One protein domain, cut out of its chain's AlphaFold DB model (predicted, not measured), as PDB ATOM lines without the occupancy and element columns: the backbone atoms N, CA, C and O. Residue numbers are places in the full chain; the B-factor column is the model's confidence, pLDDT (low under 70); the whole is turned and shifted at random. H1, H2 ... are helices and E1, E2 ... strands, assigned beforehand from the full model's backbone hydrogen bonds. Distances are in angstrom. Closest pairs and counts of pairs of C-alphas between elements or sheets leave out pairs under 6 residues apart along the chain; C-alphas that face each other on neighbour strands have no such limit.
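This is residues 3 to 17 and 31 to 113 of the 153 residues of the protein "FTP domain-containing protein" of Hucho hucho (huchen) (UniProt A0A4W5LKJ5). Little regular structure: a rod built mostly of loops, with the two-strand sheet E3-E5 and H1 in its body and the small sheet E2-E1-E6 toward the cut ends. The 98 printed residues run E1 E2 E3 H1 E4 E5 E6 H2; both sheets are antiparallel, the class is mixed, and named elements hold only 31 residues. It is compact, radius of gyration of the C-alphas 14.5 A, spanning 49 by 24 by 22 A.

E1 is residues 10 to 13, from C-alpha 10 at (-54.124, 50.716, 46.161); E2 is residues 37 to 39; E3 is residues 45 to 48, 10.6 A from first to last C-alpha; H1 is residues 57 to 61; E4 is residues 74 to 76; E5 is residues 85 to 88, 10.2 A from first to last C-alpha; E6 is residues 95 to 98; H2 is residues 107 to 110, with C-alpha 110 at (-54.394, 36.222, 56.199).

E1 and E6 are antiparallel (N 11 to O 97, 2.9 A); C-alphas 37 of E2 and 13 of E1 face each other at 5.6 A, with no N and O within hydrogen-bond range. E3 and E5 are antiparallel (N 47 to O 86, 2.8 A). The closest C-alphas of H1 and E3 are Ala 57 and Ala 47, 5.3 A; E4 pairs with no named strand. H1 has 0 of 1 O i to N i+4 pairs within range, but 2 of 2 to N i+3; H2 is too short for an i+4 pair. H2 and H1 are apart.

C-alphas 17 and 31 are 7.5 A apart across the cut, residues 18 to 30. H1 to E4 is a long link. Residues 3 to 17 and 31 to 38 are among those under pLDDT 70.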
ATOM      1  N   LEU A   3     -48.472  37.495  51.347       54.62
ATOM      2  CA  LEU A   3     -49.166  38.261  50.316       54.62
ATOM      3  C   LEU A   3     -48.564  37.831  48.984       54.62
ATOM      4  O   LEU A   3     -47.348  37.906  48.824       54.62
ATOM      5  N   CYS A   4     -49.385  37.330  48.072       52.56
ATOM      6  CA  CYS A   4     -48.957  36.950  46.730       52.56
ATOM      7  C   CYS A   4     -49.497  37.982  45.756       52.56
ATOM      8  O   CYS A   4     -50.669  38.319  45.848       52.56
ATOM      9  N   ASP A   5     -48.665  38.539  44.882       42.53
ATOM     10  CA  ASP A   5     -49.142  39.524  43.908       42.53
ATOM     11  C   ASP A   5     -50.023  38.790  42.862       42.53
ATOM     12  O   ASP A   5     -49.735  37.644  42.512       42.53
ATOM     13  N   PRO A   6     -51.176  39.358  42.455       35.06
ATOM     14  CA  PRO A   6     -51.122  40.555  41.647       35.06
ATOM     15  C   PRO A   6     -52.015  41.681  42.066       35.06
ATOM     16  O   PRO A   6     -53.230  41.634  41.925       35.06
ATOM     17  N   LEU A   7     -51.366  42.785  42.359       31.52
ATOM     18  CA  LEU A   7     -51.950  44.045  42.696       31.52
ATOM     19  C   LEU A   7     -52.546  43.942  44.098       31.52
ATOM     20  O   LEU A   7     -53.750  43.756  44.295       31.52
ATOM     21  N   LEU A   8     -51.701  44.258  45.085       39.12
ATOM     22  CA  LEU A   8     -52.179  45.210  46.075       39.12
ATOM     23  C   LEU A   8     -52.670  46.464  45.318       39.12
ATOM     24  O   LEU A   8     -51.905  47.414  45.156       39.12
ATOM     25  N   PHE A   9     -53.887  46.457  44.752       30.91
ATOM     26  CA  PHE A   9     -54.456  47.625  44.079       30.91
ATOM     27  C   PHE A   9     -54.757  48.626  45.169       30.91
ATOM     28  O   PHE A   9     -55.897  48.715  45.590       30.91
ATOM     29  N   VAL A  10     -53.784  49.412  45.611       37.91
ATOM     30  CA  VAL A  10     -54.124  50.716  46.161       37.91
ATOM     31  C   VAL A  10     -54.476  51.564  44.942       37.91
ATOM     32  O   VAL A  10     -53.608  52.213  44.359       37.91
ATOM     33  N   SER A  11     -55.714  51.442  44.459       35.00
ATOM     34  CA  SER A  11     -56.193  52.330  43.412       35.00
ATOM     35  C   SER A  11     -56.290  53.700  44.038       35.00
ATOM     36  O   SER A  11     -56.972  53.893  45.047       35.00
ATOM     37  N   ILE A  12     -55.546  54.631  43.469       43.69
ATOM     38  CA  ILE A  12     -55.619  56.019  43.855       43.69
ATOM     39  C   ILE A  12     -55.906  56.790  42.594       43.69
ATOM     40  O   ILE A  12     -55.086  56.850  41.678       43.69
ATOM     41  N   SER A  13     -57.062  57.430  42.615       37.03
ATOM     42  CA  SER A  13     -57.430  58.497  41.713       37.03
ATOM     43  C   SER A  13     -56.395  59.611  41.820       37.03
ATOM     44  O   SER A  13     -56.411  60.424  42.752       37.03
ATOM     45  N   LYS A  14     -55.440  59.661  40.887       39.16
ATOM     46  CA  LYS A  14     -54.631  60.868  40.728       39.16
ATOM     47  C   LYS A  14     -55.576  61.915  40.158       39.16
ATOM     48  O   LYS A  14     -55.890  61.872  38.974       39.16
ATOM     49  N   MET A  15     -56.019  62.857  40.988       38.19
ATOM     50  CA  MET A  15     -56.730  64.041  40.511       38.19
ATOM     51  C   MET A  15     -55.774  64.856  39.631       38.19
ATOM     52  O   MET A  15     -55.064  65.740  40.107       38.19
ATOM     53  N   LYS A  16     -55.692  64.524  38.341       39.59
ATOM     54  CA  LYS A  16     -55.164  65.437  37.334       39.59
ATOM     55  C   LYS A  16     -56.303  66.385  36.999       39.59
ATOM     56  O   LYS A  16     -57.304  65.980  36.416       39.59
ATOM     57  N   GLU A  17     -56.165  67.639  37.399       42.28
ATOM     58  CA  GLU A  17     -57.066  68.679  36.923       42.28
ATOM     59  C   GLU A  17     -56.839  68.858  35.419       42.28
ATOM     60  O   GLU A  17     -55.758  69.261  34.991       42.28
ATOM     61  N   ARG A  31     -65.253  71.259  34.940       51.81
ATOM     62  CA  ARG A  31     -64.189  70.390  35.462       51.81
ATOM     63  C   ARG A  31     -64.557  68.955  35.108       51.81
ATOM     64  O   ARG A  31     -65.416  68.360  35.752       51.81
ATOM     65  N   CYS A  32     -63.939  68.419  34.064       40.69
ATOM     66  CA  CYS A  32     -64.012  66.997  33.768       40.69
ATOM     67  C   CYS A  32     -62.762  66.339  34.352       40.69
ATOM     68  O   CYS A  32     -61.658  66.514  33.839       40.69
ATOM     69  N   SER A  33     -62.932  65.628  35.461       47.50
ATOM     70  CA  SER A  33     -61.879  64.788  36.023       47.50
ATOM     71  C   SER A  33     -61.984  63.417  35.362       47.50
ATOM     72  O   SER A  33     -62.962  62.709  35.593       47.50
ATOM     73  N   ILE A  34     -61.003  63.035  34.539       47.78
ATOM     74  CA  ILE A  34     -60.845  61.624  34.177       47.78
ATOM     75  C   ILE A  34     -60.209  60.942  35.379       47.78
ATOM     76  O   ILE A  34     -59.067  61.240  35.733       47.78
ATOM     77  N   ASP A  35     -60.969  60.060  36.018       52.28
ATOM     78  CA  ASP A  35     -60.444  59.223  37.081       52.28
ATOM     79  C   ASP A  35     -59.695  58.036  36.464       52.28
ATOM     80  O   ASP A  35     -60.271  57.000  36.131       52.28
ATOM     81  N   GLU A  36     -58.402  58.228  36.206       55.03
ATOM     82  CA  GLU A  36     -57.523  57.136  35.807       55.03
ATOM     83  C   GLU A  36     -57.205  56.302  37.057       55.03
ATOM     84  O   GLU A  36     -56.461  56.736  37.941       55.03
ATOM     85  N   LEU A  37     -57.779  55.098  37.133       60.09
ATOM     86  CA  LEU A  37     -57.467  54.112  38.169       60.09
ATOM     87  C   LEU A  37     -56.040  53.596  37.937       60.09
ATOM     88  O   LEU A  37     -55.807  52.688  37.138       60.09
ATOM     89  N   VAL A  38     -55.069  54.193  38.627       68.38
ATOM     90  CA  VAL A  38     -53.654  53.812  38.536       68.38
ATOM     91  C   VAL A  38     -53.257  52.995  39.762       68.38
ATOM     92  O   VAL A  38     -53.505  53.399  40.900       68.38
ATOM     93  N   ASN A  39     -52.573  51.864  39.546       71.44
ATOM     94  CA  ASN A  39     -51.926  51.136  40.636       71.44
ATOM     95  C   ASN A  39     -50.690  51.905  41.122       71.44
ATOM     96  O   ASN A  39     -49.579  51.750  40.608       71.44
ATOM     97  N   VAL A  40     -50.878  52.695  42.173       75.69
ATOM     98  CA  VAL A  40     -49.788  53.399  42.847       75.69
ATOM     99  C   VAL A  40     -49.078  52.526  43.884       75.69
ATOM    100  O   VAL A  40     -48.298  53.035  44.670       75.69
ATOM    101  N   ALA A  41     -49.297  51.223  43.969       74.25
ATOM    102  CA  ALA A  41     -48.428  50.350  44.759       74.25
ATOM    103  C   ALA A  41     -47.226  49.882  43.925       74.25
ATOM    104  O   ALA A  41     -46.131  49.705  44.466       74.25
ATOM    105  N   LEU A  42     -47.383  49.809  42.600       77.50
ATOM    106  CA  LEU A  42     -46.391  49.270  41.677       77.50
ATOM    107  C   LEU A  42     -45.029  49.973  41.805       77.50
ATOM    108  O   LEU A  42     -44.934  51.202  41.697       77.50
ATOM    109  N   ARG A  43     -43.969  49.180  42.028       70.75
ATOM    110  CA  ARG A  43     -42.563  49.638  42.125       70.75
ATOM    111  C   ARG A  43     -42.290  50.710  43.192       70.75
ATOM    112  O   ARG A  43     -41.259  51.381  43.149       70.75
ATOM    113  N   SER A  44     -43.186  50.859  44.163       80.94
ATOM    114  CA  SER A  44     -42.945  51.671  45.360       80.94
ATOM    115  C   SER A  44     -41.827  51.084  46.222       80.94
ATOM    116  O   SER A  44     -41.310  49.992  45.975       80.94
ATOM    117  N   LYS A  45     -41.500  51.774  47.317       86.50
ATOM    118  CA  LYS A  45     -40.767  51.149  48.420       86.50
ATOM    119  C   LYS A  45     -41.755  50.358  49.273       86.50
ATOM    120  O   LYS A  45     -42.773  50.901  49.683       86.50
ATOM    121  N   ALA A  46     -41.445  49.098  49.555       87.69
ATOM    122  CA  ALA A  46     -42.217  48.260  50.465       87.69
ATOM    123  C   ALA A  46     -41.330  47.755  51.604       87.69
ATOM    124  O   ALA A  46     -40.130  47.540  51.418       87.69
ATOM    125  N   ALA A  47     -41.927  47.574  52.774       89.94
ATOM    126  CA  ALA A  47     -41.287  47.052  53.972       89.94
ATOM    127  C   ALA A  47     -42.222  46.057  54.665       89.94
ATOM    128  O   ALA A  47     -43.438  46.131  54.518       89.94
ATOM    129  N   GLN A  48     -41.647  45.140  55.432       89.62
ATOM    130  CA  GLN A  48     -42.386  44.172  56.238       89.62
ATOM    131  C   GLN A  48     -41.655  43.934  57.559       89.62
ATOM    132  O   GLN A  48     -40.457  44.210  57.645       89.62
ATOM    133  N   SER A  49     -42.366  43.418  58.559       90.81
ATOM    134  CA  SER A  49     -41.840  43.127  59.900       90.81
ATOM    135  C   SER A  49     -40.610  42.220  59.881       90.81
ATOM    136  O   SER A  49     -39.639  42.470  60.590       90.81
ATOM    137  N   SER A  50     -40.630  41.192  59.036       90.62
ATOM    138  CA  SER A  50     -39.545  40.226  58.871       90.62
ATOM    139  C   SER A  50     -39.605  39.585  57.484       90.62
ATOM    140  O   SER A  50     -40.623  39.664  56.800       90.62
ATOM    141  N   THR A  51     -38.520  38.944  57.042       89.25
ATOM    142  CA  THR A  51     -38.475  38.244  55.746       89.25
ATOM    143  C   THR A  51     -38.154  36.774  55.953       89.25
ATOM    144  O   THR A  51     -37.183  36.450  56.630       89.25
ATOM    145  N   PHE A  52     -38.933  35.892  55.327       85.19
ATOM    146  CA  PHE A  52     -38.708  34.449  55.352       85.19
ATOM    147  C   PHE A  52     -38.648  33.860  53.940       85.19
ATOM    148  O   PHE A  52     -39.298  34.365  53.024       85.19
ATOM    149  N   TYR A  53     -37.815  32.828  53.758       84.31
ATOM    150  CA  TYR A  53     -37.592  32.127  52.480       84.31
ATOM    151  C   TYR A  53     -37.337  33.050  51.263       84.31
ATOM    152  O   TYR A  53     -37.673  32.739  50.126       84.31
ATOM    153  N   GLY A  54     -36.750  34.231  51.484       84.81
ATOM    154  CA  GLY A  54     -36.504  35.207  50.414       84.81
ATOM    155  C   GLY A  54     -37.761  35.910  49.878       84.81
ATOM    156  O   GLY A  54     -37.670  36.659  48.906       84.81
ATOM    157  N   GLY A  55     -38.924  35.731  50.515       85.19
ATOM    158  CA  GLY A  55     -40.176  36.427  50.204       85.19
ATOM    159  C   GLY A  55     -40.144  37.896  50.626       85.19
ATOM    160  O   GLY A  55     -40.797  38.284  51.592       85.19
ATOM    161  N   THR A  56     -39.345  38.717  49.946       89.50
ATOM    162  CA  THR A  56     -39.189  40.142  50.283       89.50
ATOM    163  C   THR A  56     -40.496  40.924  50.116       89.50
ATOM    164  O   THR A  56     -41.318  40.601  49.260       89.50
ATOM    165  N   ALA A  57     -40.660  42.015  50.871       87.25
ATOM    166  CA  ALA A  57     -41.840  42.882  50.787       87.25
ATOM    167  C   ALA A  57     -42.129  43.413  49.373       87.25
ATOM    168  O   ALA A  57     -43.287  43.628  49.031       87.25
ATOM    169  N   LYS A  58     -41.094  43.607  48.546       87.44
ATOM    170  CA  LYS A  58     -41.227  44.138  47.183       87.44
ATOM    171  C   LYS A  58     -41.994  43.197  46.247       87.44
ATOM    172  O   LYS A  58     -42.587  43.684  45.294       87.44
ATOM    173  N   ARG A  59     -42.002  41.888  46.521       84.50
ATOM    174  CA  ARG A  59     -42.713  40.900  45.694       84.50
ATOM    175  C   ARG A  59     -44.222  41.150  45.653       84.50
ATOM    176  O   ARG A  59     -44.828  40.991  44.618       84.50
ATOM    177  N   ALA A  60     -44.809  41.676  46.728       79.88
ATOM    178  CA  ALA A  60     -46.235  42.023  46.766       79.88
ATOM    179  C   ALA A  60     -46.614  43.291  45.957       79.88
ATOM    180  O   ALA A  60     -47.747  43.754  46.046       79.88
ATOM    181  N   ILE A  61     -45.657  43.919  45.259       83.19
ATOM    182  CA  ILE A  61     -45.855  45.120  44.425       83.19
ATOM    183  C   ILE A  61     -44.983  45.093  43.155       83.19
ATOM    184  O   ILE A  61     -44.610  46.152  42.622       83.19
ATOM    185  N   ASP A  62     -44.573  43.905  42.715       78.88
ATOM    186  CA  ASP A  62     -43.703  43.735  41.550       78.88
ATOM    187  C   ASP A  62     -44.478  43.743  40.223       78.88
ATOM    188  O   ASP A  62     -43.883  44.012  39.175       78.88
ATOM    189  N   GLY A  63     -45.805  43.598  40.284       74.50
ATOM    190  CA  GLY A  63     -46.699  43.602  39.138       74.50
ATOM    191  C   GLY A  63     -46.784  42.249  38.439       74.50
ATOM    192  O   GLY A  63     -47.272  42.211  37.309       74.50
ATOM    193  N   ILE A  64     -46.308  41.171  39.068       73.44
ATOM    194  CA  ILE A  64     -46.392  39.800  38.562       73.44
ATOM    195  C   ILE A  64     -47.563  39.085  39.244       73.44
ATOM    196  O   ILE A  64     -47.906  39.331  40.390       73.44
ATOM    197  N   TRP A  65     -48.280  38.281  38.464       68.19
ATOM    198  CA  TRP A  65     -49.608  37.788  38.811       68.19
ATOM    199  C   TRP A  65     -49.553  36.317  39.145       68.19
ATOM    200  O   TRP A  65     -49.950  35.481  38.338       68.19
ATOM    201  N   ASN A  66     -49.003  36.012  40.321       69.69
ATOM    202  CA  ASN A  66     -48.814  34.641  40.738       69.69
ATOM    203  C   ASN A  66     -49.045  34.398  42.234       69.69
ATOM    204  O   ASN A  66     -48.314  34.865  43.108       69.69
ATOM    205  N   SER A  67     -50.051  33.576  42.499       69.38
ATOM    206  CA  SER A  67     -50.468  33.092  43.811       69.38
ATOM    207  C   SER A  67     -49.656  31.889  44.313       69.38
ATOM    208  O   SER A  67     -49.766  31.512  45.489       69.38
ATOM    209  N   THR A  68     -48.801  31.310  43.463       71.75
ATOM    210  CA  THR A  68     -47.879  30.227  43.815       71.75
ATOM    211  C   THR A  68     -46.586  30.795  44.392       71.75
ATOM    212  O   THR A  68     -45.867  31.566  43.762       71.75
ATOM    213  N   TYR A  69     -46.247  30.378  45.613       64.31
ATOM    214  CA  TYR A  69     -45.069  30.883  46.324       64.31
ATOM    215  C   TYR A  69     -43.739  30.628  45.590       64.31
ATOM    216  O   TYR A  69     -42.853  31.488  45.591       64.31
ATOM    217  N   GLU A  70     -43.618  29.460  44.956       75.75
ATOM    218  CA  GLU A  70     -42.417  29.037  44.222       75.75
ATOM    219  C   GLU A  70     -42.130  29.913  43.000       75.75
ATOM    220  O   GLU A  70     -40.980  30.053  42.604       75.75
ATOM    221  N   ASP A  71     -43.140  30.615  42.487       78.94
ATOM    222  CA  ASP A  71     -42.985  31.538  41.363       78.94
ATOM    223  C   ASP A  71     -42.431  32.906  41.788       78.94
ATOM    224  O   ASP A  71     -42.360  33.850  41.003       78.94
ATOM    225  N   HIS A  72     -41.998  33.015  43.049       81.31
ATOM    226  CA  HIS A  72     -41.219  34.129  43.577       81.31
ATOM    227  C   HIS A  72     -41.908  35.504  43.497       81.31
ATOM    228  O   HIS A  72     -41.228  36.524  43.604       81.31
ATOM    229  N   SER A  73     -43.243  35.523  43.430       81.69
ATOM    230  CA  SER A  73     -44.089  36.730  43.371       81.69
ATOM    231  C   SER A  73     -44.815  37.044  44.691       81.69
ATOM    232  O   SER A  73     -45.649  37.942  44.764       81.69
ATOM    233  N   CYS A  74     -44.501  36.314  45.768       82.00
ATOM    234  CA  CYS A  74     -45.120  36.511  47.080       82.00
ATOM    235  C   CYS A  74     -44.143  37.050  48.131       82.00
ATOM    236  O   CYS A  74     -43.006  36.574  48.254       82.00
ATOM    237  N   SER A  75     -44.607  37.992  48.954       85.00
ATOM    238  CA  SER A  75     -43.948  38.362  50.202       85.00
ATOM    239  C   SER A  75     -44.274  37.364  51.314       85.00
ATOM    240  O   SER A  75     -45.330  36.725  51.337       85.00
ATOM    241  N   HIS A  76     -43.349  37.222  52.258       85.94
ATOM    242  CA  HIS A  76     -43.444  36.239  53.324       85.94
ATOM    243  C   HIS A  76     -42.707  36.720  54.576       85.94
ATOM    244  O   HIS A  76     -41.494  36.934  54.553       85.94
ATOM    245  N   THR A  77     -43.441  36.826  55.686       83.56
ATOM    246  CA  THR A  77     -42.879  37.109  57.018       83.56
ATOM    247  C   THR A  77     -42.631  35.823  57.805       83.56
ATOM    248  O   THR A  77     -43.204  34.779  57.492       83.56
ATOM    249  N   LEU A  78     -41.843  35.891  58.875       85.19
ATOM    250  CA  LEU A  78     -41.763  34.819  59.868       85.19
ATOM    251  C   LEU A  78     -43.124  34.592  60.559       85.19
ATOM    252  O   LEU A  78     -44.055  35.401  60.455       85.19
ATOM    253  N   GLY A  79     -43.237  33.460  61.260       85.38
ATOM    254  CA  GLY A  79     -44.317  33.221  62.216       85.38
ATOM    255  C   GLY A  79     -44.076  34.051  63.473       85.38
ATOM    256  O   GLY A  79     -43.331  33.632  64.350       85.38
ATOM    257  N   GLU A  80     -44.670  35.237  63.529       85.44
ATOM    258  CA  GLU A  80     -44.475  36.215  64.601       85.44
ATOM    259  C   GLU A  80     -45.811  36.807  65.063       85.44
ATOM    260  O   GLU A  80     -46.837  36.657  64.397       85.44
ATOM    261  N   THR A  81     -45.808  37.476  66.216       87.56
ATOM    262  CA  THR A  81     -46.984  38.184  66.731       87.56
ATOM    263  C   THR A  81     -47.166  39.502  65.979       87.56
ATOM    264  O   THR A  81     -46.240  40.304  65.914       87.56
ATOM    265  N   ASN A  82     -48.369  39.746  65.451       83.62
ATOM    266  CA  ASN A  82     -48.725  40.956  64.695       83.62
ATOM    267  C   ASN A  82     -47.773  41.263  63.513       83.62
ATOM    268  O   ASN A  82     -47.198  42.356  63.454       83.62
ATOM    269  N   PRO A  83     -47.597  40.324  62.559       86.25
ATOM    270  CA  PRO A  83     -46.802  40.578  61.362       86.25
ATOM    271  C   PRO A  83     -47.431  41.710  60.548       86.25
ATOM    272  O   PRO A  83     -48.656  41.792  60.437       86.25
ATOM    273  N   TRP A  84     -46.600  42.554  59.944       87.56
ATOM    274  CA  TRP A  84     -47.071  43.685  59.147       87.56
ATOM    275  C   TRP A  84     -46.316  43.794  57.830       87.56
ATOM    276  O   TRP A  84     -45.149  43.422  57.708       87.56
ATOM    277  N   TRP A  85     -47.002  44.356  56.843       89.88
ATOM    278  CA  TRP A  85     -46.454  44.747  55.555       89.88
ATOM    279  C   TRP A  85     -46.937  46.164  55.243       89.88
ATOM    280  O   TRP A  85     -48.061  46.529  55.587       89.88
ATOM    281  N   ARG A  86     -46.092  46.981  54.616       88.44
ATOM    282  CA  ARG A  86     -46.414  48.368  54.275       88.44
ATOM    283  C   ARG A  86     -45.779  48.787  52.959       88.44
ATOM    284  O   ARG A  86     -44.596  48.543  52.722       88.44
ATOM    285  N   VAL A  87     -46.531  49.557  52.180       86.31
ATOM    286  CA  VAL A  87     -46.016  50.360  51.070       86.31
ATOM    287  C   VAL A  87     -45.782  51.802  51.518       86.31
ATOM    288  O   VAL A  87     -46.613  52.394  52.200       86.31
ATOM    289  N   VAL A  88     -44.635  52.370  51.155       79.50
ATOM    290  CA  VAL A  88     -44.281  53.768  51.418       79.50
ATOM    291  C   VAL A  88     -44.227  54.519  50.096       79.50
ATOM    292  O   VAL A  88     -43.489  54.145  49.176       79.50
ATOM    293  N   ARG A  89     -44.982  55.614  50.028       74.44
ATOM    294  CA  ARG A  89     -44.959  56.574  48.927       74.44
ATOM    295  C   ARG A  89     -44.420  57.915  49.404       74.44
ATOM    296  O   ARG A  89     -44.587  58.292  50.556       74.44
ATOM    297  N   THR A  90     -43.727  58.596  48.499       72.06
ATOM    298  CA  THR A  90     -43.202  59.953  48.705       72.06
ATOM    299  C   THR A  90     -44.273  61.021  48.522       72.06
ATOM    300  O   THR A  90     -44.128  62.120  49.038       72.06
ATOM    301  N   GLU A  91     -45.337  60.697  47.788       71.88
ATOM    302  CA  GLU A  91     -46.476  61.574  47.533       71.88
ATOM    303  C   GLU A  91     -47.695  61.087  48.322       71.88
ATOM    304  O   GLU A  91     -47.898  59.881  48.494       71.88
ATOM    305  N   THR A  92     -48.509  62.036  48.781       71.00
ATOM    306  CA  THR A  92     -49.805  61.754  49.399       71.00
ATOM    307  C   THR A  92     -50.843  61.534  48.315       71.00
ATOM    308  O   THR A  92     -50.912  62.270  47.332       71.00
ATOM    309  N   TYR A  93     -51.688  60.540  48.528       70.25
ATOM    310  CA  TYR A  93     -52.612  60.057  47.529       70.25
ATOM    311  C   TYR A  93     -53.968  59.720  48.175       70.25
ATOM    312  O   TYR A  93     -54.010  59.199  49.290       70.25
ATOM    313  N   GLN A  94     -55.078  59.999  47.484       71.12
ATOM    314  CA  GLN A  94     -56.422  59.588  47.917       71.12
ATOM    315  C   GLN A  94     -56.745  58.141  47.516       71.12
ATOM    316  O   GLN A  94     -57.045  57.856  46.359       71.12
ATOM    317  N   VAL A  95     -56.692  57.222  48.480       73.19
ATOM    318  CA  VAL A  95     -57.015  55.801  48.272       73.19
ATOM    319  C   VAL A  95     -58.496  55.586  48.013       73.19
ATOM    320  O   VAL A  95     -59.313  55.821  48.896       73.19
ATOM    321  N   THR A  96     -58.820  55.101  46.813       72.38
ATOM    322  CA  THR A  96     -60.185  54.757  46.397       72.38
ATOM    323  C   THR A  96     -60.483  53.267  46.497       72.38
ATOM    324  O   THR A  96     -61.624  52.898  46.759       72.38
ATOM    325  N   SER A  97     -59.480  52.399  46.352       69.88
ATOM    326  CA  SER A  97     -59.633  50.954  46.556       69.88
ATOM    327  C   SER A  97     -58.340  50.326  47.069       69.88
ATOM    328  O   SER A  97     -57.270  50.872  46.813       69.88
ATOM    329  N   VAL A  98     -58.455  49.200  47.784       74.75
ATOM    330  CA  VAL A  98     -57.360  48.286  48.151       74.75
ATOM    331  C   VAL A  98     -57.768  46.860  47.768       74.75
ATOM    332  O   VAL A  98     -58.646  46.290  48.408       74.75
ATOM    333  N   THR A  99     -57.148  46.263  46.750       72.75
ATOM    334  CA  THR A  99     -57.247  44.806  46.493       72.75
ATOM    335  C   THR A  99     -56.073  44.112  47.156       72.75
ATOM    336  O   THR A  99     -55.020  44.718  47.243       72.75
ATOM    337  N   ILE A 100     -56.227  42.881  47.638       74.00
ATOM    338  CA  ILE A 100     -55.131  42.043  48.139       74.00
ATOM    339  C   ILE A 100     -55.277  40.679  47.489       74.00
ATOM    340  O   ILE A 100     -56.371  40.112  47.523       74.00
ATOM    341  N   THR A 101     -54.175  40.131  46.988       73.00
ATOM    342  CA  THR A 101     -54.145  38.744  46.536       73.00
ATOM    343  C   THR A 101     -53.456  37.854  47.565       73.00
ATOM    344  O   THR A 101     -52.410  38.169  48.139       73.00
ATOM    345  N   ASN A 102     -54.131  36.753  47.873       69.56
ATOM    346  CA  ASN A 102     -53.685  35.780  48.851       69.56
ATOM    347  C   ASN A 102     -52.972  34.618  48.152       69.56
ATOM    348  O   ASN A 102     -53.138  34.396  46.955       69.56
ATOM    349  N   ARG A 103     -52.180  33.869  48.913       69.62
ATOM    350  CA  ARG A 103     -51.548  32.639  48.439       69.62
ATOM    351  C   ARG A 103     -52.604  31.548  48.244       69.62
ATOM    352  O   ARG A 103     -53.486  31.404  49.087       69.62
ATOM    353  N   ASP A 104     -52.456  30.721  47.208       71.00
ATOM    354  CA  ASP A 104     -53.394  29.613  46.934       71.00
ATOM    355  C   ASP A 104     -53.368  28.516  48.004       71.00
ATOM    356  O   ASP A 104     -54.348  27.818  48.250       71.00
ATOM    357  N   THR A 105     -52.223  28.359  48.662       72.25
ATOM    358  CA  THR A 105     -52.014  27.420  49.766       72.25
ATOM    359  C   THR A 105     -51.813  28.189  51.063       72.25
ATOM    360  O   THR A 105     -51.142  29.219  51.075       72.25
ATOM    361  N   LEU A 106     -52.344  27.668  52.172       73.56
ATOM    362  CA  LEU A 106     -52.285  28.322  53.489       73.56
ATOM    363  C   LEU A 106     -52.975  29.703  53.507       73.56
ATOM    364  O   LEU A 106     -52.528  30.636  54.186       73.56
ATOM    365  N   ALA A 107     -54.051  29.833  52.724       71.19
ATOM    366  CA  ALA A 107     -54.821  31.061  52.562       71.19
ATOM    367  C   ALA A 107     -55.384  31.582  53.899       71.19
ATOM    368  O   ALA A 107     -55.523  32.787  54.094       71.19
ATOM    369  N   GLU A 108     -55.642  30.699  54.864       74.19
ATOM    370  CA  GLU A 108     -56.156  31.048  56.189       74.19
ATOM    371  C   GLU A 108     -55.223  31.960  56.998       74.19
ATOM    372  O   GLU A 108     -55.667  32.627  57.931       74.19
ATOM    373  N   ARG A 109     -53.934  32.043  56.641       74.38
ATOM    374  CA  ARG A 109     -52.939  32.855  57.361       74.38
ATOM    375  C   ARG A 109     -53.152  34.363  57.245       74.38
ATOM    376  O   ARG A 109     -52.498  35.108  57.976       74.38
ATOM    377  N   ILE A 110     -54.002  34.813  56.322       78.00
ATOM    378  CA  ILE A 110     -54.394  36.222  56.199       78.00
ATOM    379  C   ILE A 110     -55.628  36.563  57.044       78.00
ATOM    380  O   ILE A 110     -55.977  37.734  57.177       78.00
ATOM    381  N   ASN A 111     -56.309  35.566  57.618       77.88
ATOM    382  CA  ASN A 111     -57.539  35.797  58.365       77.88
ATOM    383  C   ASN A 111     -57.285  36.740  59.549       77.88
ATOM    384  O   ASN A 111     -56.344  36.557  60.319       77.88
ATOM    385  N   GLY A 112     -58.137  37.757  59.681       77.81
ATOM    386  CA  GLY A 112     -57.985  38.802  60.696       77.81
ATOM    387  C   GLY A 112     -56.965  39.892  60.349       77.81
ATOM    388  O   GLY A 112     -56.743  40.774  61.175       77.81
ATOM    389  N   ALA A 113     -56.357  39.870  59.156       79.50
ATOM    390  CA  ALA A 113     -55.542  40.985  58.685       79.50
ATOM    391  C   ALA A 113     -56.383  42.264  58.546       79.50
ATOM    392  O   ALA A 113     -57.539  42.235  58.123       79.50
TER     393      ALA A 113